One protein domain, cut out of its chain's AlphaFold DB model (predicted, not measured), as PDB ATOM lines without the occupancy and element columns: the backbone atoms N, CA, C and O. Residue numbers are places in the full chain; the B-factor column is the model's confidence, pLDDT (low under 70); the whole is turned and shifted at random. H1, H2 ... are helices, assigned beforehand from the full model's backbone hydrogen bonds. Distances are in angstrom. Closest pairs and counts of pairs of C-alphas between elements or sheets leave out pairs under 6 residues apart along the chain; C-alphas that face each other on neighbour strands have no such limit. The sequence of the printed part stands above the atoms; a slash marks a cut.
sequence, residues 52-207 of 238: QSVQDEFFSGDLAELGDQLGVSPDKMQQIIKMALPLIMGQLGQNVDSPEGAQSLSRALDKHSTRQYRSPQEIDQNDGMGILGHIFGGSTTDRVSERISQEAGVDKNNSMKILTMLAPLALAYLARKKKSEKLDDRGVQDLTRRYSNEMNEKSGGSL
ATOM      1  N   GLN A  52     -29.914 -46.720 -35.217       50.53
ATOM      2  CA  GLN A  52     -29.541 -47.774 -34.268       50.53
ATOM      3  C   GLN A  52     -28.762 -47.199 -33.086       50.53
ATOM      4  O   GLN A  52     -29.117 -47.494 -31.959       50.53
ATOM      5  N   SER A  53     -27.804 -46.288 -33.296       58.12
ATOM      6  CA  SER A  53     -26.985 -45.756 -32.199       58.12
ATOM      7  C   SER A  53     -27.793 -44.988 -31.163       58.12
ATOM      8  O   SER A  53     -27.533 -45.140 -29.981       58.12
ATOM      9  N   VAL A  54     -28.787 -44.192 -31.575       56.22
ATOM     10  CA  VAL A  54     -29.641 -43.479 -30.612       56.22
ATOM     11  C   VAL A  54     -30.487 -44.484 -29.842       56.22
ATOM     12  O   VAL A  54     -30.498 -44.466 -28.619       56.22
ATOM     13  N   GLN A  55     -31.162 -45.400 -30.538       55.19
ATOM     14  CA  GLN A  55     -31.987 -46.399 -29.868       55.19
ATOM     15  C   GLN A  55     -31.149 -47.299 -28.958       55.19
ATOM     16  O   GLN A  55     -31.476 -47.381 -27.793       55.19
ATOM     17  N   ASP A  56     -30.040 -47.873 -29.399       61.50
ATOM     18  CA  ASP A  56     -29.183 -48.732 -28.571       61.50
ATOM     19  C   ASP A  56     -28.550 -47.979 -27.385       61.50
ATOM     20  O   ASP A  56     -28.306 -48.565 -26.333       61.50
ATOM     21  N   GLU A  57     -28.314 -46.671 -27.519       62.56
ATOM     22  CA  GLU A  57     -27.793 -45.831 -26.437       62.56
ATOM     23  C   GLU A  57     -28.861 -45.545 -25.369       62.56
ATOM     24  O   GLU A  57     -28.551 -45.589 -24.177       62.56
ATOM     25  N   PHE A  58     -30.125 -45.337 -25.763       62.75
ATOM     26  CA  PHE A  58     -31.247 -45.179 -24.824       62.75
ATOM     27  C   PHE A  58     -31.784 -46.523 -24.305       62.75
ATOM     28  O   PHE A  58     -32.070 -46.640 -23.126       62.75
ATOM     29  N   PHE A  59     -31.887 -47.547 -25.147       57.44
ATOM     30  CA  PHE A  59     -32.339 -48.911 -24.836       57.44
ATOM     31  C   PHE A  59     -31.214 -49.823 -24.341       57.44
ATOM     32  O   PHE A  59     -31.391 -51.041 -24.266       57.44
ATOM     33  N   SER A  60     -30.068 -49.245 -23.980       58.34
ATOM     34  CA  SER A  60     -29.073 -49.946 -23.177       58.34
ATOM     35  C   SER A  60     -29.738 -50.515 -21.909       58.34
ATOM     36  O   SER A  60     -30.815 -50.065 -21.503       58.34
ATOM     37  N   GLY A  61     -29.138 -51.564 -21.329       60.75
ATOM     38  CA  GLY A  61     -29.742 -52.421 -20.292       60.75
ATOM     39  C   GLY A  61     -30.435 -51.690 -19.134       60.75
ATOM     40  O   GLY A  61     -31.375 -52.229 -18.553       60.75
ATOM     41  N   ASP A  62     -30.054 -50.445 -18.874       68.12
ATOM     42  CA  ASP A  62     -30.644 -49.540 -17.898       68.12
ATOM     43  C   ASP A  62     -32.167 -49.377 -18.074       68.12
ATOM     44  O   ASP A  62     -32.933 -49.589 -17.137       68.12
ATOM     45  N   LEU A  63     -32.670 -49.045 -19.269       71.88
ATOM     46  CA  LEU A  63     -34.115 -48.806 -19.428       71.88
ATOM     47  C   LEU A  63     -34.955 -50.087 -19.347       71.88
ATOM     48  O   LEU A  63     -36.136 -50.012 -19.000       71.88
ATOM     49  N   ALA A  64     -34.355 -51.249 -19.614       76.19
ATOM     50  CA  ALA A  64     -34.994 -52.537 -19.368       76.19
ATOM     51  C   ALA A  64     -35.120 -52.808 -17.860       76.19
ATOM     52  O   ALA A  64     -36.207 -53.140 -17.393       76.19
ATOM     53  N   GLU A  65     -34.057 -52.555 -17.088       80.56
ATOM     54  CA  GLU A  65     -34.070 -52.686 -15.625       80.56
ATOM     55  C   GLU A  65     -35.101 -51.749 -14.973       80.56
ATOM     56  O   GLU A  65     -35.815 -52.132 -14.045       80.56
ATOM     57  N   LEU A  66     -35.234 -50.523 -15.489       82.19
ATOM     58  CA  LEU A  66     -36.276 -49.594 -15.051       82.19
ATOM     59  C   LEU A  66     -37.680 -50.134 -15.349       82.19
ATOM     60  O   LEU A  66     -38.570 -50.026 -14.504       82.19
ATOM     61  N   GLY A  67     -37.882 -50.700 -16.542       86.50
ATOM     62  CA  GLY A  67     -39.135 -51.349 -16.919       86.50
ATOM     63  C   GLY A  67     -39.518 -52.438 -15.919       86.50
ATOM     64  O   GLY A  67     -40.625 -52.410 -15.377       86.50
ATOM     65  N   ASP A  68     -38.570 -53.310 -15.577       87.44
ATOM     66  CA  ASP A  68     -38.761 -54.380 -14.597       87.44
ATOM     67  C   ASP A  68     -39.125 -53.834 -13.206       87.44
ATOM     68  O   ASP A  68     -40.072 -54.310 -12.576       87.44
ATOM     69  N   GLN A  69     -38.443 -52.779 -12.744       86.44
ATOM     70  CA  GLN A  69     -38.724 -52.135 -11.451       86.44
ATOM     71  C   GLN A  69     -40.106 -51.478 -11.389       86.44
ATOM     72  O   GLN A  69     -40.722 -51.421 -10.323       86.44
ATOM     73  N   LEU A  70     -40.597 -50.971 -12.518       89.75
ATOM     74  CA  LEU A  70     -41.896 -50.307 -12.618       89.75
ATOM     75  C   LEU A  70     -43.036 -51.261 -13.005       89.75
ATOM     76  O   LEU A  70     -44.191 -50.830 -13.056       89.75
ATOM     77  N   GLY A  71     -42.737 -52.535 -13.286       91.00
ATOM     78  CA  GLY A  71     -43.710 -53.492 -13.816       91.00
ATOM     79  C   GLY A  71     -44.208 -53.127 -15.221       91.00
ATOM     80  O   GLY A  71     -45.350 -53.423 -15.579       91.00
ATOM     81  N   VAL A  72     -43.381 -52.440 -16.010       92.38
ATOM     82  CA  VAL A  72     -43.662 -52.032 -17.390       92.38
ATOM     83  C   VAL A  72     -42.935 -52.985 -18.332       92.38
ATOM     84  O   VAL A  72     -41.716 -53.105 -18.278       92.38
ATOM     85  N   SER A  73     -43.675 -53.660 -19.215       90.50
ATOM     86  CA  SER A  73     -43.069 -54.605 -20.159       90.50
ATOM     87  C   SER A  73     -42.105 -53.908 -21.131       90.50
ATOM     88  O   SER A  73     -42.317 -52.734 -21.459       90.50
ATOM     89  N   PRO A  74     -41.100 -54.623 -21.673       85.75
ATOM     90  CA  PRO A  74     -40.163 -54.063 -22.648       85.75
ATOM     91  C   PRO A  74     -40.852 -53.395 -23.848       85.75
ATOM     92  O   PRO A  74     -40.458 -52.302 -24.251       85.75
ATOM     93  N   ASP A  75     -41.932 -53.993 -24.364       87.56
ATOM     94  CA  ASP A  75     -42.701 -53.433 -25.485       87.56
ATOM     95  C   ASP A  75     -43.350 -52.089 -25.132       87.56
ATOM     96  O   ASP A  75     -43.270 -51.128 -25.902       87.56
ATOM     97  N   LYS A  76     -43.953 -51.985 -23.938       90.75
ATOM     98  CA  LYS A  76     -44.550 -50.733 -23.453       90.75
ATOM     99  C   LYS A  76     -43.480 -49.684 -23.189       90.75
ATOM    100  O   LYS A  76     -43.665 -48.528 -23.560       90.75
ATOM    101  N   MET A  77     -42.346 -50.076 -22.609       88.94
ATOM    102  CA  MET A  77     -41.209 -49.178 -22.411       88.94
ATOM    103  C   MET A  77     -40.718 -48.625 -23.752       88.94
ATOM    104  O   MET A  77     -40.523 -47.418 -23.902       88.94
ATOM    105  N   GLN A  78     -40.615 -49.489 -24.767       86.25
ATOM    106  CA  GLN A  78     -40.240 -49.082 -26.115       86.25
ATOM    107  C   GLN A  78     -41.234 -48.102 -26.731       86.25
ATOM    108  O   GLN A  78     -40.821 -47.104 -27.325       86.25
ATOM    109  N   GLN A  79     -42.530 -48.351 -26.565       87.69
ATOM    110  CA  GLN A  79     -43.575 -47.442 -27.020       87.69
ATOM    111  C   GLN A  79     -43.477 -46.077 -26.323       87.69
ATOM    112  O   GLN A  79     -43.535 -45.047 -26.992       87.69
ATOM    113  N   ILE A  80     -43.267 -46.054 -25.005       90.56
ATOM    114  CA  ILE A  80     -43.118 -44.817 -24.230       90.56
ATOM    115  C   ILE A  80     -41.929 -44.004 -24.734       90.56
ATOM    116  O   ILE A  80     -42.083 -42.817 -25.004       90.56
ATOM    117  N   ILE A  81     -40.766 -44.625 -24.930       88.31
ATOM    118  CA  ILE A  81     -39.565 -43.941 -25.431       88.31
ATOM    119  C   ILE A  81     -39.796 -43.380 -26.837       88.31
ATOM    120  O   ILE A  81     -39.452 -42.225 -27.097       88.31
ATOM    121  N   LYS A  82     -40.430 -44.161 -27.724       85.19
ATOM    122  CA  LYS A  82     -40.789 -43.732 -29.085       85.19
ATOM    123  C   LYS A  82     -41.716 -42.511 -29.098       85.19
ATOM    124  O   LYS A  82     -41.663 -41.743 -30.049       85.19
ATOM    125  N   MET A  83     -42.531 -42.312 -28.062       86.81
ATOM    126  CA  MET A  83     -43.378 -41.122 -27.915       86.81
ATOM    127  C   MET A  83     -42.655 -39.970 -27.208       86.81
ATOM    128  O   MET A  83     -42.727 -38.825 -27.645       86.81
ATOM    129  N   ALA A  84     -41.958 -40.260 -26.112       90.00
ATOM    130  CA  ALA A  84     -41.363 -39.268 -25.228       90.00
ATOM    131  C   ALA A  84     -40.149 -38.573 -25.845       90.00
ATOM    132  O   ALA A  84     -40.024 -37.352 -25.758       90.00
ATOM    133  N   LEU A  85     -39.244 -39.337 -26.462       88.12
ATOM    134  CA  LEU A  85     -37.974 -38.798 -26.936       88.12
ATOM    135  C   LEU A  85     -38.165 -37.741 -28.041       88.12
ATOM    136  O   LEU A  85     -37.576 -36.665 -27.910       88.12
ATOM    137  N   PRO A  86     -39.023 -37.953 -29.062       85.44
ATOM    138  CA  PRO A  86     -39.339 -36.905 -30.031       85.44
ATOM    139  C   PRO A  86     -39.928 -35.645 -29.388       85.44
ATOM    140  O   PRO A  86     -39.555 -34.542 -29.777       85.44
ATOM    141  N   LEU A  87     -40.797 -35.783 -28.377       88.31
ATOM    142  CA  LEU A  87     -41.390 -34.638 -27.674       88.31
ATOM    143  C   LEU A  87     -40.338 -33.831 -26.908       88.31
ATOM    144  O   LEU A  87     -40.318 -32.605 -26.999       88.31
ATOM    145  N   ILE A  88     -39.445 -34.517 -26.188       91.31
ATOM    146  CA  ILE A  88     -38.337 -33.897 -25.451       91.31
ATOM    147  C   ILE A  88     -37.429 -33.133 -26.424       91.31
ATOM    148  O   ILE A  88     -37.157 -31.953 -26.212       91.31
ATOM    149  N   MET A  89     -37.003 -33.773 -27.518       88.00
ATOM    150  CA  MET A  89     -36.110 -33.158 -28.509       88.00
ATOM    151  C   MET A  89     -36.782 -32.011 -29.272       88.00
ATOM    152  O   MET A  89     -36.166 -30.968 -29.494       88.00
ATOM    153  N   GLY A  90     -38.056 -32.171 -29.635       86.81
ATOM    154  CA  GLY A  90     -38.835 -31.144 -30.322       86.81
ATOM    155  C   GLY A  90     -39.037 -29.892 -29.467       86.81
ATOM    156  O   GLY A  90     -38.928 -28.766 -29.961       86.81
ATOM    157  N   GLN A  91     -39.281 -30.075 -28.169       89.00
ATOM    158  CA  GLN A  91     -39.418 -28.966 -27.234       89.00
ATOM    159  C   GLN A  91     -38.068 -28.310 -26.910       89.00
ATOM    160  O   GLN A  91     -37.983 -27.083 -26.886       89.00
ATOM    161  N   LEU A  92     -36.994 -29.090 -26.745       90.50
ATOM    162  CA  LEU A  92     -35.633 -28.551 -26.642       90.50
ATOM    163  C   LEU A  92     -35.284 -27.680 -27.855       90.50
ATOM    164  O   LEU A  92     -34.725 -26.601 -27.686       90.50
ATOM    165  N   GLY A  93     -35.664 -28.116 -29.062       88.56
ATOM    166  CA  GLY A  93     -35.475 -27.357 -30.298       88.56
ATOM    167  C   GLY A  93     -36.193 -26.006 -30.303       88.56
ATOM    168  O   GLY A  93     -35.608 -25.022 -30.736       88.56
ATOM    169  N   GLN A  94     -37.417 -25.940 -29.773       86.75
ATOM    170  CA  GLN A  94     -38.156 -24.677 -29.618       86.75
ATOM    171  C   GLN A  94     -37.526 -23.765 -28.561       86.75
ATOM    172  O   GLN A  94     -37.438 -22.553 -28.742       86.75
ATOM    173  N   ASN A  95     -37.037 -24.337 -27.459       88.38
ATOM    174  CA  ASN A  95     -36.444 -23.554 -26.378       88.38
ATOM    175  C   ASN A  95     -35.116 -22.893 -26.775       88.38
ATOM    176  O   ASN A  95     -34.700 -21.959 -26.101       88.38
ATOM    177  N   VAL A  96     -34.453 -23.345 -27.847       91.69
ATOM    178  CA  VAL A  96     -33.216 -22.732 -28.367       91.69
ATOM    179  C   VAL A  96     -33.448 -21.746 -29.510       91.69
ATOM    180  O   VAL A  96     -32.491 -21.330 -30.158       91.69
ATOM    181  N   ASP A  97     -34.690 -21.338 -29.778       87.81
ATOM    182  CA  ASP A  97     -34.967 -20.332 -30.810       87.81
ATOM    183  C   ASP A  97     -34.457 -18.928 -30.434       87.81
ATOM    184  O   ASP A  97     -34.258 -18.094 -31.319       87.81
ATOM    185  N   SER A  98     -34.169 -18.680 -29.150       87.12
ATOM    186  CA  SER A  98     -33.501 -17.464 -28.678       87.12
ATOM    187  C   SER A  98     -32.030 -17.699 -28.296       87.12
ATOM    188  O   SER A  98     -31.666 -18.804 -27.869       87.12
ATOM    189  N   PRO A  99     -31.170 -16.662 -28.376       86.00
ATOM    190  CA  PRO A  99     -29.792 -16.732 -27.883       86.00
ATOM    191  C   PRO A  99     -29.694 -17.162 -26.412       86.00
ATOM    192  O   PRO A  99     -28.836 -17.969 -26.054       86.00
ATOM    193  N   GLU A 100     -30.592 -16.671 -25.557       89.12
ATOM    194  CA  GLU A 100     -30.627 -16.997 -24.129       89.12
ATOM    195  C   GLU A 100     -30.974 -18.472 -23.903       89.12
ATOM    196  O   GLU A 100     -30.400 -19.133 -23.034       89.12
ATOM    197  N   GLY A 101     -31.896 -19.002 -24.710       89.56
ATOM    198  CA  GLY A 101     -32.298 -20.400 -24.699       89.56
ATOM    199  C   GLY A 101     -31.175 -21.335 -25.138       89.56
ATOM    200  O   GLY A 101     -30.871 -22.307 -24.444       89.56
ATOM    201  N   ALA A 102     -30.483 -20.990 -26.227       90.75
ATOM    202  CA  ALA A 102     -29.302 -21.713 -26.696       90.75
ATOM    203  C   ALA A 102     -28.181 -21.731 -25.640       90.75
ATOM    204  O   ALA A 102     -27.624 -22.790 -25.354       90.75
ATOM    205  N   GLN A 103     -27.904 -20.599 -24.983       91.50
ATOM    206  CA  GLN A 103     -26.940 -20.521 -23.877       91.50
ATOM    207  C   GLN A 103     -27.375 -21.330 -22.649       91.50
ATOM    208  O   GLN A 103     -26.550 -21.955 -21.976       91.50
ATOM    209  N   SER A 104     -28.668 -21.315 -22.318       92.38
ATOM    210  CA  SER A 104     -29.228 -22.122 -21.230       92.38
ATOM    211  C   SER A 104     -29.023 -23.613 -21.495       92.38
ATOM    212  O   SER A 104     -28.449 -24.313 -20.655       92.38
ATOM    213  N   LEU A 105     -29.387 -24.079 -22.696       93.38
ATOM    214  CA  LEU A 105     -29.161 -25.461 -23.099       93.38
ATOM    215  C   LEU A 105     -27.668 -25.787 -23.100       93.38
ATOM    216  O   LEU A 105     -27.269 -26.775 -22.499       93.38
ATOM    217  N   SER A 106     -26.831 -24.940 -23.695       93.25
ATOM    218  CA  SER A 106     -25.380 -25.135 -23.760       93.25
ATOM    219  C   SER A 106     -24.756 -25.368 -22.377       93.25
ATOM    220  O   SER A 106     -24.009 -26.335 -22.207       93.25
ATOM    221  N   ARG A 107     -25.143 -24.576 -21.364       92.44
ATOM    222  CA  ARG A 107     -24.724 -24.765 -19.961       92.44
ATOM    223  C   ARG A 107     -25.251 -26.064 -19.354       92.44
ATOM    224  O   ARG A 107     -24.524 -26.748 -18.632       92.44
ATOM    225  N   ALA A 108     -26.505 -26.419 -19.635       92.62
ATOM    226  CA  ALA A 108     -27.075 -27.686 -19.185       92.62
ATOM    227  C   ALA A 108     -26.320 -28.883 -19.787       92.62
ATOM    228  O   ALA A 108     -26.019 -29.836 -19.067       92.62
ATOM    229  N   LEU A 109     -25.947 -28.805 -21.069       93.00
ATOM    230  CA  LEU A 109     -25.128 -29.813 -21.738       93.00
ATOM    231  C   LEU A 109     -23.733 -29.898 -21.114       93.00
ATOM    232  O   LEU A 109     -23.258 -31.000 -20.857       93.00
ATOM    233  N   ASP A 110     -23.100 -28.774 -20.772       90.88
ATOM    234  CA  ASP A 110     -21.797 -28.793 -20.093       90.88
ATOM    235  C   ASP A 110     -21.872 -29.498 -18.732       90.88
ATOM    236  O   ASP A 110     -21.049 -30.377 -18.457       90.88
ATOM    237  N   LYS A 111     -22.916 -29.214 -17.933       88.56
ATOM    238  CA  LYS A 111     -23.196 -29.887 -16.644       88.56
ATOM    239  C   LYS A 111     -23.372 -31.407 -16.796       88.56
ATOM    240  O   LYS A 111     -23.036 -32.157 -15.880       88.56
ATOM    241  N   HIS A 112     -23.896 -31.865 -17.933       84.94
ATOM    242  CA  HIS A 112     -24.199 -33.279 -18.191       84.94
ATOM    243  C   HIS A 112     -23.147 -33.993 -19.054       84.94
ATOM    244  O   HIS A 112     -23.232 -35.204 -19.243       84.94
ATOM    245  N   SER A 113     -22.126 -33.285 -19.542       80.25
ATOM    246  CA  SER A 113     -21.138 -33.800 -20.505       80.25
ATOM    247  C   SER A 113     -20.252 -34.936 -19.986       80.25
ATOM    248  O   SER A 113     -19.712 -35.713 -20.778       80.25
ATOM    249  N   THR A 114     -20.089 -35.041 -18.667       74.19
ATOM    250  CA  THR A 114     -19.302 -36.092 -18.008       74.19
ATOM    251  C   THR A 114     -20.167 -37.159 -17.354       74.19
ATOM    252  O   THR A 114     -19.622 -38.121 -16.819       74.19
ATOM    253  N   ARG A 115     -21.496 -37.002 -17.368       77.25
ATOM    254  CA  ARG A 115     -22.386 -37.978 -16.750       77.25
ATOM    255  C   ARG A 115     -22.500 -39.203 -17.644       77.25
ATOM    256  O   ARG A 115     -22.906 -39.123 -18.803       77.25
ATOM    257  N   GLN A 116     -22.118 -40.331 -17.073       71.38
ATOM    258  CA  GLN A 116     -22.362 -41.654 -17.613       71.38
ATOM    259  C   GLN A 116     -23.285 -42.327 -16.618       71.38
ATOM    260  O   GLN A 116     -22.886 -42.518 -15.474       71.38
ATOM    261  N   TYR A 117     -24.504 -42.608 -17.051       73.00
ATOM    262  CA  TYR A 117     -25.428 -43.422 -16.284       73.00
ATOM    263  C   TYR A 117     -25.109 -44.876 -16.621       73.00
ATOM    264  O   TYR A 117     -24.987 -45.219 -17.797       73.00
ATOM    265  N   ARG A 118     -24.830 -45.666 -15.589       72.06
ATOM    266  CA  ARG A 118     -24.570 -47.109 -15.679       72.06
ATOM    267  C   ARG A 118     -25.770 -47.936 -15.246       72.06
ATOM    268  O   ARG A 118     -25.737 -49.155 -15.385       72.06
ATOM    269  N   SER A 119     -26.728 -47.279 -14.601       73.44
ATOM    270  CA  SER A 119     -28.007 -47.845 -14.227       73.44
ATOM    271  C   SER A 119     -29.038 -46.727 -14.023       73.44
ATOM    272  O   SER A 119     -28.679 -45.565 -13.778       73.44
ATOM    273  N   PRO A 120     -30.341 -47.052 -14.049       70.50
ATOM    274  CA  PRO A 120     -31.412 -46.090 -13.804       70.50
ATOM    275  C   PRO A 120     -31.305 -45.405 -12.438       70.50
ATOM    276  O   PRO A 120     -31.690 -44.251 -12.284       70.50
ATOM    277  N   GLN A 121     -30.776 -46.090 -11.424       79.81
ATOM    278  CA  GLN A 121     -30.744 -45.563 -10.056       79.81
ATOM    279  C   GLN A 121     -29.719 -44.436  -9.875       79.81
ATOM    280  O   GLN A 121     -29.809 -43.688  -8.906       79.81
ATOM    281  N   GLU A 122     -28.770 -44.283 -10.803       81.75
ATOM    282  CA  GLU A 122     -27.832 -43.154 -10.820       81.75
ATOM    283  C   GLU A 122     -28.487 -41.851 -11.312       81.75
ATOM    284  O   GLU A 122     -27.903 -40.769 -11.185       81.75
ATOM    285  N   ILE A 123     -29.692 -41.929 -11.883       83.50
ATOM    286  CA  ILE A 123     -30.433 -40.758 -12.337       83.50
ATOM    287  C   ILE A 123     -31.171 -40.130 -11.151       83.50
ATOM    288  O   ILE A 123     -32.118 -40.689 -10.597       83.50
ATOM    289  N   ASP A 124     -30.756 -38.917 -10.789       88.19
ATOM    290  CA  ASP A 124     -31.456 -38.101  -9.799       88.19
ATOM    291  C   ASP A 124     -32.823 -37.658 -10.344       88.19
ATOM    292  O   ASP A 124     -32.920 -36.872 -11.292       88.19
ATOM    293  N   GLN A 125     -33.891 -38.148  -9.714       88.44
ATOM    294  CA  GLN A 125     -35.266 -37.821 -10.086       88.44
ATOM    295  C   GLN A 125     -35.579 -36.328  -9.927       88.44
ATOM    296  O   GLN A 125     -36.358 -35.786 -10.708       88.44
ATOM    297  N   ASN A 126     -34.963 -35.633  -8.967       91.12
ATOM    298  CA  ASN A 126     -35.179 -34.197  -8.785       91.12
ATOM    299  C   ASN A 126     -34.548 -33.393  -9.923       91.12
ATOM    300  O   ASN A 126     -35.164 -32.456 -10.433       91.12
ATOM    301  N   ASP A 127     -33.343 -33.778 -10.351       90.62
ATOM    302  CA  ASP A 127     -32.687 -33.170 -11.514       90.62
ATOM    303  C   ASP A 127     -33.513 -33.446 -12.780       90.62
ATOM    304  O   ASP A 127     -33.764 -32.527 -13.556       90.62
ATOM    305  N   GLY A 128     -34.043 -34.666 -12.935       91.31
ATOM    306  CA  GLY A 128     -34.951 -35.030 -14.024       91.31
ATOM    307  C   GLY A 128     -36.235 -34.195 -14.077       91.31
ATOM    308  O   GLY A 128     -36.580 -33.667 -15.136       91.31
ATOM    309  N   MET A 129     -36.913 -34.003 -12.941       92.56
ATOM    310  CA  MET A 129     -38.101 -33.145 -12.855       92.56
ATOM    311  C   MET A 129     -37.766 -31.680 -13.154       92.56
ATOM    312  O   MET A 129     -38.511 -31.013 -13.872       92.56
ATOM    313  N   GLY A 130     -36.630 -31.182 -12.657       92.69
ATOM    314  CA  GLY A 130     -36.150 -29.834 -12.963       92.69
ATOM    315  C   GLY A 130     -35.890 -29.638 -14.458       92.69
ATOM    316  O   GLY A 130     -36.304 -28.631 -15.035       92.69
ATOM    317  N   ILE A 131     -35.274 -30.625 -15.115       92.94
ATOM    318  CA  ILE A 131     -35.044 -30.607 -16.562       92.94
ATOM    319  C   ILE A 131     -36.375 -30.609 -17.317       92.94
ATOM    320  O   ILE A 131     -36.560 -29.769 -18.193       92.94
ATOM    321  N   LEU A 132     -37.321 -31.486 -16.972       93.56
ATOM    322  CA  LEU A 132     -38.647 -31.494 -17.604       93.56
ATOM    323  C   LEU A 132     -39.378 -30.158 -17.431       93.56
ATOM    324  O   LEU A 132     -39.959 -29.655 -18.390       93.56
ATOM    325  N   GLY A 133     -39.284 -29.546 -16.248       92.12
ATOM    326  CA  GLY A 133     -39.822 -28.215 -15.984       92.12
ATOM    327  C   GLY A 133     -39.214 -27.136 -16.882       92.12
ATOM    328  O   GLY A 133     -39.943 -26.283 -17.380       92.12
ATOM    329  N   HIS A 134     -37.908 -27.192 -17.157       91.06
ATOM    330  CA  HIS A 134     -37.260 -26.287 -18.112       91.06
ATOM    331  C   HIS A 134     -37.614 -26.585 -19.571       91.06
ATOM    332  O   HIS A 134     -37.675 -25.662 -20.380       91.06
ATOM    333  N   ILE A 135     -37.817 -27.856 -19.920       91.12
ATOM    334  CA  ILE A 135     -38.164 -28.267 -21.281       91.12
ATOM    335  C   ILE A 135     -39.609 -27.869 -21.578       91.12
ATOM    336  O   ILE A 135     -39.851 -27.045 -22.454       91.12
ATOM    337  N   PHE A 136     -40.565 -28.415 -20.832       89.50
ATOM    338  CA  PHE A 136     -41.992 -28.313 -21.128       89.50
ATOM    339  C   PHE A 136     -42.723 -27.229 -20.320       89.50
ATOM    340  O   PHE A 136     -43.770 -26.744 -20.753       89.50
ATOM    341  N   GLY A 137     -42.216 -26.866 -19.140       85.88
ATOM    342  CA  GLY A 137     -43.000 -26.191 -18.102       85.88
ATOM    343  C   GLY A 137     -43.820 -27.182 -17.262       85.88
ATOM    344  O   GLY A 137     -44.121 -28.297 -17.703       85.88
ATOM    345  N   GLY A 138     -44.197 -26.786 -16.040       77.38
ATOM    346  CA  GLY A 138     -44.883 -27.666 -15.078       77.38
ATOM    347  C   GLY A 138     -46.185 -28.274 -15.618       77.38
ATOM    348  O   GLY A 138     -46.313 -29.492 -15.703       77.38
ATOM    349  N   SER A 139     -47.112 -27.439 -16.098       77.50
ATOM    350  CA  SER A 139     -48.427 -27.886 -16.595       77.50
ATOM    351  C   SER A 139     -48.366 -28.692 -17.899       77.50
ATOM    352  O   SER A 139     -49.264 -29.477 -18.208       77.50
ATOM    353  N   THR A 140     -47.328 -28.512 -18.712       84.25
ATOM    354  CA  THR A 140     -47.140 -29.293 -19.944       84.25
ATOM    355  C   THR A 140     -46.539 -30.659 -19.638       84.25
ATOM    356  O   THR A 140     -46.943 -31.638 -20.260       84.25
ATOM    357  N   THR A 141     -45.643 -30.753 -18.653       89.00
ATOM    358  CA  THR A 141     -45.045 -32.030 -18.228       89.00
ATOM    359  C   THR A 141     -46.122 -33.027 -17.788       89.00
ATOM    360  O   THR A 141     -46.129 -34.172 -18.243       89.00
ATOM    361  N   ASP A 142     -47.099 -32.574 -16.995       90.50
ATOM    362  CA  ASP A 142     -48.228 -33.407 -16.560       90.50
ATOM    363  C   ASP A 142     -49.090 -33.902 -17.725       90.50
ATOM    364  O   ASP A 142     -49.517 -35.059 -17.733       90.50
ATOM    365  N   ARG A 143     -49.321 -33.053 -18.733       89.00
ATOM    366  CA  ARG A 143     -50.097 -33.406 -19.932       89.00
ATOM    367  C   ARG A 143     -49.362 -34.401 -20.827       89.00
ATOM    368  O   ARG A 143     -49.986 -35.327 -21.340       89.00
ATOM    369  N   VAL A 144     -48.048 -34.243 -20.991       90.94
ATOM    370  CA  VAL A 144     -47.207 -35.209 -21.721       90.94
ATOM    371  C   VAL A 144     -47.254 -36.571 -21.029       90.94
ATOM    372  O   VAL A 144     -47.498 -37.582 -21.690       90.94
ATOM    373  N   SER A 145     -47.091 -36.593 -19.703       92.94
ATOM    374  CA  SER A 145     -47.175 -37.820 -18.903       92.94
ATOM    375  C   SER A 145     -48.535 -38.505 -19.034       92.94
ATOM    376  O   SER A 145     -48.597 -39.708 -19.300       92.94
ATOM    377  N   GLU A 146     -49.621 -37.738 -18.916       92.94
ATOM    378  CA  GLU A 146     -50.992 -38.228 -19.081       92.94
ATOM    379  C   GLU A 146     -51.204 -38.854 -20.465       92.94
ATOM    380  O   GLU A 146     -51.710 -39.971 -20.575       92.94
ATOM    381  N   ARG A 147     -50.764 -38.174 -21.529       90.38
ATOM    382  CA  ARG A 147     -50.944 -38.680 -22.892       90.38
ATOM    383  C   ARG A 147     -50.182 -39.982 -23.119       90.38
ATOM    384  O   ARG A 147     -50.739 -40.922 -23.674       90.38
ATOM    385  N   ILE A 148     -48.935 -40.055 -22.666       92.44
ATOM    386  CA  ILE A 148     -48.123 -41.275 -22.760       92.44
ATOM    387  C   ILE A 148     -48.769 -42.422 -21.977       92.44
ATOM    388  O   ILE A 148     -48.810 -43.544 -22.471       92.44
ATOM    389  N   SER A 149     -49.304 -42.134 -20.788       94.69
ATOM    390  CA  SER A 149     -50.035 -43.094 -19.953       94.69
ATOM    391  C   SER A 149     -51.218 -43.709 -20.707       94.69
ATOM    392  O   SER A 149     -51.331 -44.933 -20.790       94.69
ATOM    393  N   GLN A 150     -52.043 -42.866 -21.334       93.19
ATOM    394  CA  GLN A 150     -53.206 -43.297 -22.115       93.19
ATOM    395  C   GLN A 150     -52.817 -44.132 -23.344       93.19
ATOM    396  O   GLN A 150     -53.419 -45.173 -23.590       93.19
ATOM    397  N   GLU A 151     -51.794 -43.710 -24.090       89.31
ATOM    398  CA  GLU A 151     -51.378 -44.374 -25.334       89.31
ATOM    399  C   GLU A 151     -50.611 -45.685 -25.097       89.31
ATOM    400  O   GLU A 151     -50.791 -46.657 -25.830       89.31
ATOM    401  N   ALA A 152     -49.752 -45.738 -24.074       92.06
ATOM    402  CA  ALA A 152     -48.973 -46.936 -23.738       92.06
ATOM    403  C   ALA A 152     -49.712 -47.900 -22.791       92.06
ATOM    404  O   ALA A 152     -49.228 -49.004 -22.518       92.06
ATOM    405  N   GLY A 153     -50.868 -47.495 -22.254       93.81
ATOM    406  CA  GLY A 153     -51.624 -48.279 -21.279       93.81
ATOM    407  C   GLY A 153     -50.806 -48.569 -20.018       93.81
ATOM    408  O   GLY A 153     -50.718 -49.726 -19.584       93.81
ATOM    409  N   VAL A 154     -50.154 -47.539 -19.475       95.19
ATOM    410  CA  VAL A 154     -49.398 -47.580 -18.210       95.19
ATOM    411  C   VAL A 154     -49.973 -46.568 -17.229       95.19
ATOM    412  O   VAL A 154     -50.654 -45.642 -17.639       95.19
ATOM    413  N   ASP A 155     -49.692 -46.726 -15.936       94.94
ATOM    414  CA  ASP A 155     -50.082 -45.727 -14.939       94.94
ATOM    415  C   ASP A 155     -49.373 -44.379 -15.175       94.94
ATOM    416  O   ASP A 155     -48.197 -44.331 -15.556       94.94
ATOM    417  N   LYS A 156     -50.066 -43.275 -14.874       94.25
ATOM    418  CA  LYS A 156     -49.534 -41.913 -15.006       94.25
ATOM    419  C   LYS A 156     -48.264 -41.690 -14.188       94.25
ATOM    420  O   LYS A 156     -47.347 -41.023 -14.666       94.25
ATOM    421  N   ASN A 157     -48.160 -42.251 -12.983       93.56
ATOM    422  CA  ASN A 157     -46.951 -42.097 -12.171       93.56
ATOM    423  C   ASN A 157     -45.770 -42.831 -12.806       93.56
ATOM    424  O   ASN A 157     -44.652 -42.321 -12.783       93.56
ATOM    425  N   ASN A 158     -46.004 -43.999 -13.411       94.06
ATOM    426  CA  ASN A 158     -44.966 -44.716 -14.151       94.06
ATOM    427  C   ASN A 158     -44.540 -43.937 -15.401       94.06
ATOM    428  O   ASN A 158     -43.345 -43.780 -15.632       94.06
ATOM    429  N   SER A 159     -45.494 -43.374 -16.145       94.44
ATOM    430  CA  SER A 159     -45.214 -42.470 -17.270       94.44
ATOM    431  C   SER A 159     -44.354 -41.269 -16.842       94.44
ATOM    432  O   SER A 159     -43.311 -41.002 -17.443       94.44
ATOM    433  N   MET A 160     -44.714 -40.606 -15.736       94.31
ATOM    434  CA  MET A 160     -43.963 -39.473 -15.185       94.31
ATOM    435  C   MET A 160     -42.548 -39.863 -14.745       94.31
ATOM    436  O   MET A 160     -41.591 -39.141 -15.032       94.31
ATOM    437  N   LYS A 161     -42.393 -41.013 -14.078       92.06
ATOM    438  CA  LYS A 161     -41.080 -41.540 -13.678       92.06
ATOM    439  C   LYS A 161     -40.209 -41.814 -14.898       92.06
ATOM    440  O   LYS A 161     -39.058 -41.399 -14.922       92.06
ATOM    441  N   ILE A 162     -40.761 -42.448 -15.928       92.12
ATOM    442  CA  ILE A 162     -40.021 -42.739 -17.159       92.12
ATOM    443  C   ILE A 162     -39.601 -41.438 -17.853       92.12
ATOM    444  O   ILE A 162     -38.434 -41.291 -18.203       92.12
ATOM    445  N   LEU A 163     -40.496 -40.453 -17.982       93.38
ATOM    446  CA  LEU A 163     -40.153 -39.134 -18.529       93.38
ATOM    447  C   LEU A 163     -39.038 -38.445 -17.739       93.38
ATOM    448  O   LEU A 163     -38.096 -37.918 -18.332       93.38
ATOM    449  N   THR A 164     -39.139 -38.470 -16.408       92.44
ATOM    450  CA  THR A 164     -38.156 -37.879 -15.485       92.44
ATOM    451  C   THR A 164     -36.769 -38.476 -15.699       92.44
ATOM    452  O   THR A 164     -35.774 -37.770 -15.585       92.44
ATOM    453  N   MET A 165     -36.700 -39.751 -16.070       89.81
ATOM    454  CA  MET A 165     -35.451 -40.460 -16.347       89.81
ATOM    455  C   MET A 165     -34.940 -40.202 -17.770       89.81
ATOM    456  O   MET A 165     -33.740 -40.038 -17.990       89.81
ATOM    457  N   LEU A 166     -35.849 -40.114 -18.746       89.62
ATOM    458  CA  LEU A 166     -35.504 -39.870 -20.147       89.62
ATOM    459  C   LEU A 166     -34.934 -38.473 -20.393       89.62
ATOM    460  O   LEU A 166     -34.071 -38.314 -21.254       89.62
ATOM    461  N   ALA A 167     -35.377 -37.466 -19.644       92.81
ATOM    462  CA  ALA A 167     -34.906 -36.094 -19.805       92.81
ATOM    463  C   ALA A 167     -33.382 -35.928 -19.563       92.81
ATOM    464  O   ALA A 167     -32.689 -35.446 -20.466       92.81
ATOM    465  N   PRO A 168     -32.808 -36.366 -18.423       90.19
ATOM    466  CA  PRO A 168     -31.358 -36.380 -18.211       90.19
ATOM    467  C   PRO A 168     -30.587 -37.195 -19.253       90.19
ATOM    468  O   PRO A 168     -29.506 -36.777 -19.673       90.19
ATOM    469  N   LEU A 169     -31.134 -38.328 -19.709       87.62
ATOM    470  CA  LEU A 169     -30.514 -39.151 -20.753       87.62
ATOM    471  C   LEU A 169     -30.453 -38.407 -22.094       87.62
ATOM    472  O   LEU A 169     -29.413 -38.419 -22.758       87.62
ATOM    473  N   ALA A 170     -31.525 -37.696 -22.459       88.81
ATOM    474  CA  ALA A 170     -31.579 -36.846 -23.645       88.81
ATOM    475  C   ALA A 170     -30.522 -35.736 -23.602       88.81
ATOM    476  O   ALA A 170     -29.801 -35.531 -24.582       88.81
ATOM    477  N   LEU A 171     -30.364 -35.069 -22.454       91.19
ATOM    478  CA  LEU A 171     -29.312 -34.068 -22.277       91.19
ATOM    479  C   LEU A 171     -27.912 -34.679 -22.329       91.19
ATOM    480  O   LEU A 171     -27.035 -34.118 -22.977       91.19
ATOM    481  N   ALA A 172     -27.687 -35.824 -21.682       88.06
ATOM    482  CA  ALA A 172     -26.390 -36.492 -21.703       88.06
ATOM    483  C   ALA A 172     -25.990 -36.903 -23.132       88.06
ATOM    484  O   ALA A 172     -24.834 -36.730 -23.523       88.06
ATOM    485  N   TYR A 173     -26.950 -37.369 -23.936       86.19
ATOM    486  CA  TYR A 173     -26.752 -37.655 -25.357       86.19
ATOM    487  C   TYR A 173     -26.324 -36.407 -26.145       86.19
ATOM    488  O   TYR A 173     -25.274 -36.398 -26.794       86.19
ATOM    489  N   LEU A 174     -27.090 -35.316 -26.037       89.06
ATOM    490  CA  LEU A 174     -26.762 -34.054 -26.705       89.06
ATOM    491  C   LEU A 174     -25.423 -33.479 -26.222       89.06
ATOM    492  O   LEU A 174     -24.668 -32.919 -27.015       89.06
ATOM    493  N   ALA A 175     -25.083 -33.663 -24.946       90.44
ATOM    494  CA  ALA A 175     -23.821 -33.214 -24.375       90.44
ATOM    495  C   ALA A 175     -22.624 -33.986 -24.943       90.44
ATOM    496  O   ALA A 175     -21.593 -33.388 -25.266       90.44
ATOM    497  N   ARG A 176     -22.764 -35.305 -25.132       87.69
ATOM    498  CA  ARG A 176     -21.761 -36.118 -25.833       87.69
ATOM    499  C   ARG A 176     -21.595 -35.660 -27.277       87.69
ATOM    500  O   ARG A 176     -20.455 -35.490 -27.709       87.69
ATOM    501  N   LYS A 177     -22.693 -35.376 -27.989       87.75
ATOM    502  CA  LYS A 177     -22.641 -34.824 -29.353       87.75
ATOM    503  C   LYS A 177     -21.929 -33.473 -29.394       87.75
ATOM    504  O   LYS A 177     -20.931 -33.368 -30.107       87.75
ATOM    505  N   LYS A 178     -22.323 -32.515 -28.541       90.31
ATOM    506  CA  LYS A 178     -21.648 -31.214 -28.361       90.31
ATOM    507  C   LYS A 178     -20.141 -31.385 -28.173       90.31
ATOM    508  O   LYS A 178     -19.360 -30.750 -28.875       90.31
ATOM    509  N   LYS A 179     -19.725 -32.272 -27.264       89.06
ATOM    510  CA  LYS A 179     -18.307 -32.535 -26.973       89.06
ATOM    511  C   LYS A 179     -17.576 -33.184 -28.150       89.06
ATOM    512  O   LYS A 179     -16.460 -32.777 -28.464       89.06
ATOM    513  N   SER A 180     -18.184 -34.184 -28.787       88.19
ATOM    514  CA  SER A 180     -17.578 -34.925 -29.899       88.19
ATOM    515  C   SER A 180     -17.382 -34.059 -31.146       88.19
ATOM    516  O   SER A 180     -16.347 -34.153 -31.800       88.19
ATOM    517  N   GLU A 181     -18.334 -33.168 -31.422       88.94
ATOM    518  CA  GLU A 181     -18.327 -32.261 -32.573       88.94
ATOM    519  C   GLU A 181     -17.715 -30.887 -32.236       88.94
ATOM    520  O   GLU A 181     -17.581 -30.042 -33.117       88.94
ATOM    521  N   LYS A 182     -17.295 -30.669 -30.977       90.12
ATOM    522  CA  LYS A 182     -16.728 -29.409 -30.456       90.12
ATOM    523  C   LYS A 182     -17.617 -28.190 -30.751       90.12
ATOM    524  O   LYS A 182     -17.129 -27.148 -31.181       90.12
ATOM    525  N   LEU A 183     -18.920 -28.345 -30.528       90.62
ATOM    526  CA  LEU A 183     -19.921 -27.328 -30.847       90.62
ATOM    527  C   LEU A 183     -19.905 -26.183 -29.827       90.62
ATOM    528  O   LEU A 183     -19.842 -26.415 -28.616       90.62
ATOM    529  N   ASP A 184     -20.016 -24.958 -30.334       89.25
ATOM    530  CA  ASP A 184     -20.331 -23.762 -29.556       89.25
ATOM    531  C   ASP A 184     -21.857 -23.598 -29.392       89.25
ATOM    532  O   ASP A 184     -22.636 -24.467 -29.790       89.25
ATOM    533  N   ASP A 185     -22.310 -22.494 -28.795       88.81
ATOM    534  CA  ASP A 185     -23.739 -22.259 -28.535       88.81
ATOM    535  C   ASP A 185     -24.586 -22.255 -29.818       88.81
ATOM    536  O   ASP A 185     -25.714 -22.752 -29.819       88.81
ATOM    537  N   ARG A 186     -24.028 -21.753 -30.930       89.62
ATOM    538  CA  ARG A 186     -24.690 -21.778 -32.243       89.62
ATOM    539  C   ARG A 186     -24.742 -23.196 -32.797       89.62
ATOM    540  O   ARG A 186     -25.794 -23.639 -33.240       89.62
ATOM    541  N   GLY A 187     -23.648 -23.945 -32.690       90.06
ATOM    542  CA  GLY A 187     -23.618 -25.352 -33.073       90.06
ATOM    543  C   GLY A 187     -24.613 -26.204 -32.276       90.06
ATOM    544  O   GLY A 187     -25.251 -27.088 -32.845       90.06
ATOM    545  N   VAL A 188     -24.806 -25.924 -30.983       89.12
ATOM    546  CA  VAL A 188     -25.832 -26.579 -30.148       89.12
ATOM    547  C   VAL A 188     -27.240 -26.236 -30.631       89.12
ATOM    548  O   VAL A 188     -28.086 -27.130 -30.725       89.12
ATOM    549  N   GLN A 189     -27.493 -24.969 -30.963       90.62
ATOM    550  CA  GLN A 189     -28.764 -24.527 -31.535       90.62
ATOM    551  C   GLN A 189     -29.058 -25.259 -32.855       90.62
ATOM    552  O   GLN A 189     -30.129 -25.850 -33.007       90.62
ATOM    553  N   ASP A 190     -28.084 -25.309 -33.765       91.00
ATOM    554  CA  ASP A 190     -28.200 -25.986 -35.060       91.00
ATOM    555  C   ASP A 190     -28.383 -27.502 -34.910       91.00
ATOM    556  O   ASP A 190     -29.203 -28.113 -35.598       91.00
ATOM    557  N   LEU A 191     -27.640 -28.137 -33.999       88.38
ATOM    558  CA  LEU A 191     -27.790 -29.556 -33.674       88.38
ATOM    559  C   LEU A 191     -29.213 -29.849 -33.194       88.38
ATOM    560  O   LEU A 191     -29.888 -30.711 -33.752       88.38
ATOM    561  N   THR A 192     -29.678 -29.112 -32.190       88.44
ATOM    562  CA  THR A 192     -30.988 -29.341 -31.570       88.44
ATOM    563  C   THR A 192     -32.120 -29.074 -32.564       88.44
ATOM    564  O   THR A 192     -33.078 -29.843 -32.625       88.44
ATOM    565  N   ARG A 193     -31.985 -28.052 -33.420       87.38
ATOM    566  CA  ARG A 193     -32.942 -27.768 -34.495       87.38
ATOM    567  C   ARG A 193     -32.996 -28.886 -35.534       87.38
ATOM    568  O   ARG A 193     -34.089 -29.288 -35.920       87.38
ATOM    569  N   ARG A 194     -31.846 -29.424 -35.958       87.31
ATOM    570  CA  ARG A 194     -31.799 -30.576 -36.878       87.31
ATOM    571  C   ARG A 194     -32.521 -31.790 -36.294       87.31
ATOM    572  O   ARG A 194     -33.366 -32.355 -36.979       87.31
ATOM    573  N   TYR A 195     -32.264 -32.123 -35.026       83.62
ATOM    574  CA  TYR A 195     -32.970 -33.217 -34.345       83.62
ATOM    575  C   TYR A 195     -34.470 -32.960 -34.219       83.62
ATOM    576  O   TYR A 195     -35.260 -33.862 -34.475       83.62
ATOM    577  N   SER A 196     -34.875 -31.743 -33.854       80.88
ATOM    578  CA  SER A 196     -36.292 -31.366 -33.773       80.88
ATOM    579  C   SER A 196     -36.995 -31.529 -35.125       80.88
ATOM    580  O   SER A 196     -38.064 -32.132 -35.198       80.88
ATOM    581  N   ASN A 197     -36.364 -31.079 -36.213       81.69
ATOM    582  CA  ASN A 197     -36.907 -31.212 -37.563       81.69
ATOM    583  C   ASN A 197     -37.008 -32.680 -37.999       81.69
ATOM    584  O   ASN A 197     -38.070 -33.108 -38.439       81.69
ATOM    585  N   GLU A 198     -35.947 -33.468 -37.804       80.62
ATOM    586  CA  GLU A 198     -35.933 -34.899 -38.135       80.62
ATOM    587  C   GLU A 198     -36.995 -35.679 -37.341       80.62
ATOM    588  O   GLU A 198     -37.694 -36.540 -37.880       80.62
ATOM    589  N   MET A 199     -37.159 -35.352 -36.057       72.50
ATOM    590  CA  MET A 199     -38.180 -35.956 -35.202       72.50
ATOM    591  C   MET A 199     -39.594 -35.543 -35.616       72.50
ATOM    592  O   MET A 199     -40.492 -36.382 -35.587       72.50
ATOM    593  N   ASN A 200     -39.810 -34.294 -36.037       69.56
ATOM    594  CA  ASN A 200     -41.110 -33.834 -36.532       69.56
ATOM    595  C   ASN A 200     -41.500 -34.512 -37.852       69.56
ATOM    596  O   ASN A 200     -42.661 -34.894 -38.010       69.56
ATOM    597  N   GLU A 201     -40.540 -34.715 -38.758       71.31
ATOM    598  CA  GLU A 201     -40.746 -35.441 -40.017       71.31
ATOM    599  C   GLU A 201     -41.090 -36.917 -39.772       71.31
ATOM    600  O   GLU A 201     -42.034 -37.437 -40.364       71.31
ATOM    601  N   LYS A 202     -40.388 -37.582 -38.843       64.50
ATOM    602  CA  LYS A 202     -40.625 -38.998 -38.505       64.50
ATOM    603  C   LYS A 202     -41.887 -39.232 -37.670       64.50
ATOM    604  O   LYS A 202     -42.527 -40.270 -37.812       64.50
ATOM    605  N   SER A 203     -42.252 -38.286 -36.804       62.00
ATOM    606  CA  SER A 203     -43.399 -38.409 -35.885       62.00
ATOM    607  C   SER A 203     -44.696 -37.824 -36.461       62.00
ATOM    608  O   SER A 203     -45.721 -37.809 -35.781       62.00
ATOM    609  N   GLY A 204     -44.659 -37.303 -37.694       56.28
ATOM    610  CA  GLY A 204     -45.822 -36.762 -38.397       56.28
ATOM    611  C   GLY A 204     -46.439 -35.512 -37.760       56.28
ATOM    612  O   GLY A 204     -47.622 -35.267 -37.977       56.28
ATOM    613  N   GLY A 205     -45.691 -34.760 -36.938       61.62
ATOM    614  CA  GLY A 205     -46.109 -33.514 -36.265       61.62
ATOM    615  C   GLY A 205     -47.361 -33.581 -35.364       61.62
ATOM    616  O   GLY A 205     -47.638 -32.644 -34.615       61.62
ATOM    617  N   SER A 206     -48.130 -34.671 -35.398       65.75
ATOM    618  CA  SER A 206     -49.513 -34.684 -34.926       65.75
ATOM    619  C   SER A 206     -49.620 -34.805 -33.415       65.75
ATOM    620  O   SER A 206     -50.570 -34.281 -32.847       65.75
ATOM    621  N   LEU A 207     -48.668 -35.469 -32.752       67.38
ATOM    622  CA  LEU A 207     -48.696 -35.649 -31.299       67.38
ATOM    623  C   LEU A 207     -48.429 -34.329 -30.569       67.38
ATOM    624  O   LEU A 207     -49.108 -34.006 -29.598       67.38
TER     625      LEU A 207
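What this domain is: This is residues 52 to 207 of the 238 residues of the protein "DUF937 domain-containing protein" of Clostridium sp. (UniProt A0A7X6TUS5). What is the main picture? Two long helices, H3 and H7, cross as an X in the core, and shorter helices pack round them: H5 and H6 on both, H8 on the second half of H3, H4 on the second half of H7 and H2 on the start of H3. H1 lies at the rim with few contacts. How is it made up? The printed part has 156 residues with eight named helices, H1 to H8 in order, and no named strand, so its class is all helix; it is compact, with a radius of gyration of the C-alphas of 14.6 A and spans of 41 by 33 by 29 A.

How they stand to each other: Where are the first two helices? H1, residues 52 to 58, is near H3, residues 74 to 95, with 6 pairs of C-alphas within 10 A. H2, residues 61 to 70, touches residues 74 to 77 of H3 alone, the C-alphas of Gly 67 and Met 77 being closest at 6.3 A. What touches H3? It is the hub, touching six helices, among them H7, residues 156 to 181, at a steep tilt of 58 degrees, the same way, closest at C-alphas 84 and 163, 6.8 A. H6, residues 138 to 152, touches it at a shallow tilt of 31 degrees, opposite ways, closest at C-alphas 76 and 152, 5.8 A. H8, residues 185 to 202, touches residues 86 to 94 of H3 alone, closest at C-alphas 90 and 196, 4.3 A. What touches H7? H4, residues 99 to 112, is about perpendicular to it at 85 degrees, closest at C-alphas 109 and 175, 4.5 A. H5, residues 125 to 136, is about perpendicular to it at 78 degrees, closest at C-alphas 128 and 164, 4.5 A. How complete are the helix backbones? Every O i to N i+4 pair is within hydrogen-bond range in H1, H2, H4, H5 and H8, against 16 of 18 in H3, 10 of 11 in H6 and 20 of 22 in H7.

Where its parts are: Where does the printed part begin and end its helices? H1 begins at C-alpha 52, (-29.541, -47.774, -34.268), and H8 ends at C-alpha 202, (-40.625, -38.998, -38.505). How long are the longer helices? From first to last C-alpha H7 measures 37.1 A, H3 31.0 A, H8 25.8 A, H6 21.5 A and H4 20.0 A.

The domain as a whole: How far does it reach? The two C-alphas farthest apart, those of Gly 71 and Pro 99, are 41.7 A apart, and the printed part has no cut. Which link is long? The link from H4 to H5, residues 113 to 124, is long; the other links are tight. Where is confidence low? Residues 52 to 62, 200 and 202 to 207 are under 70, and the mean pLDDT of the printed part is 84.8.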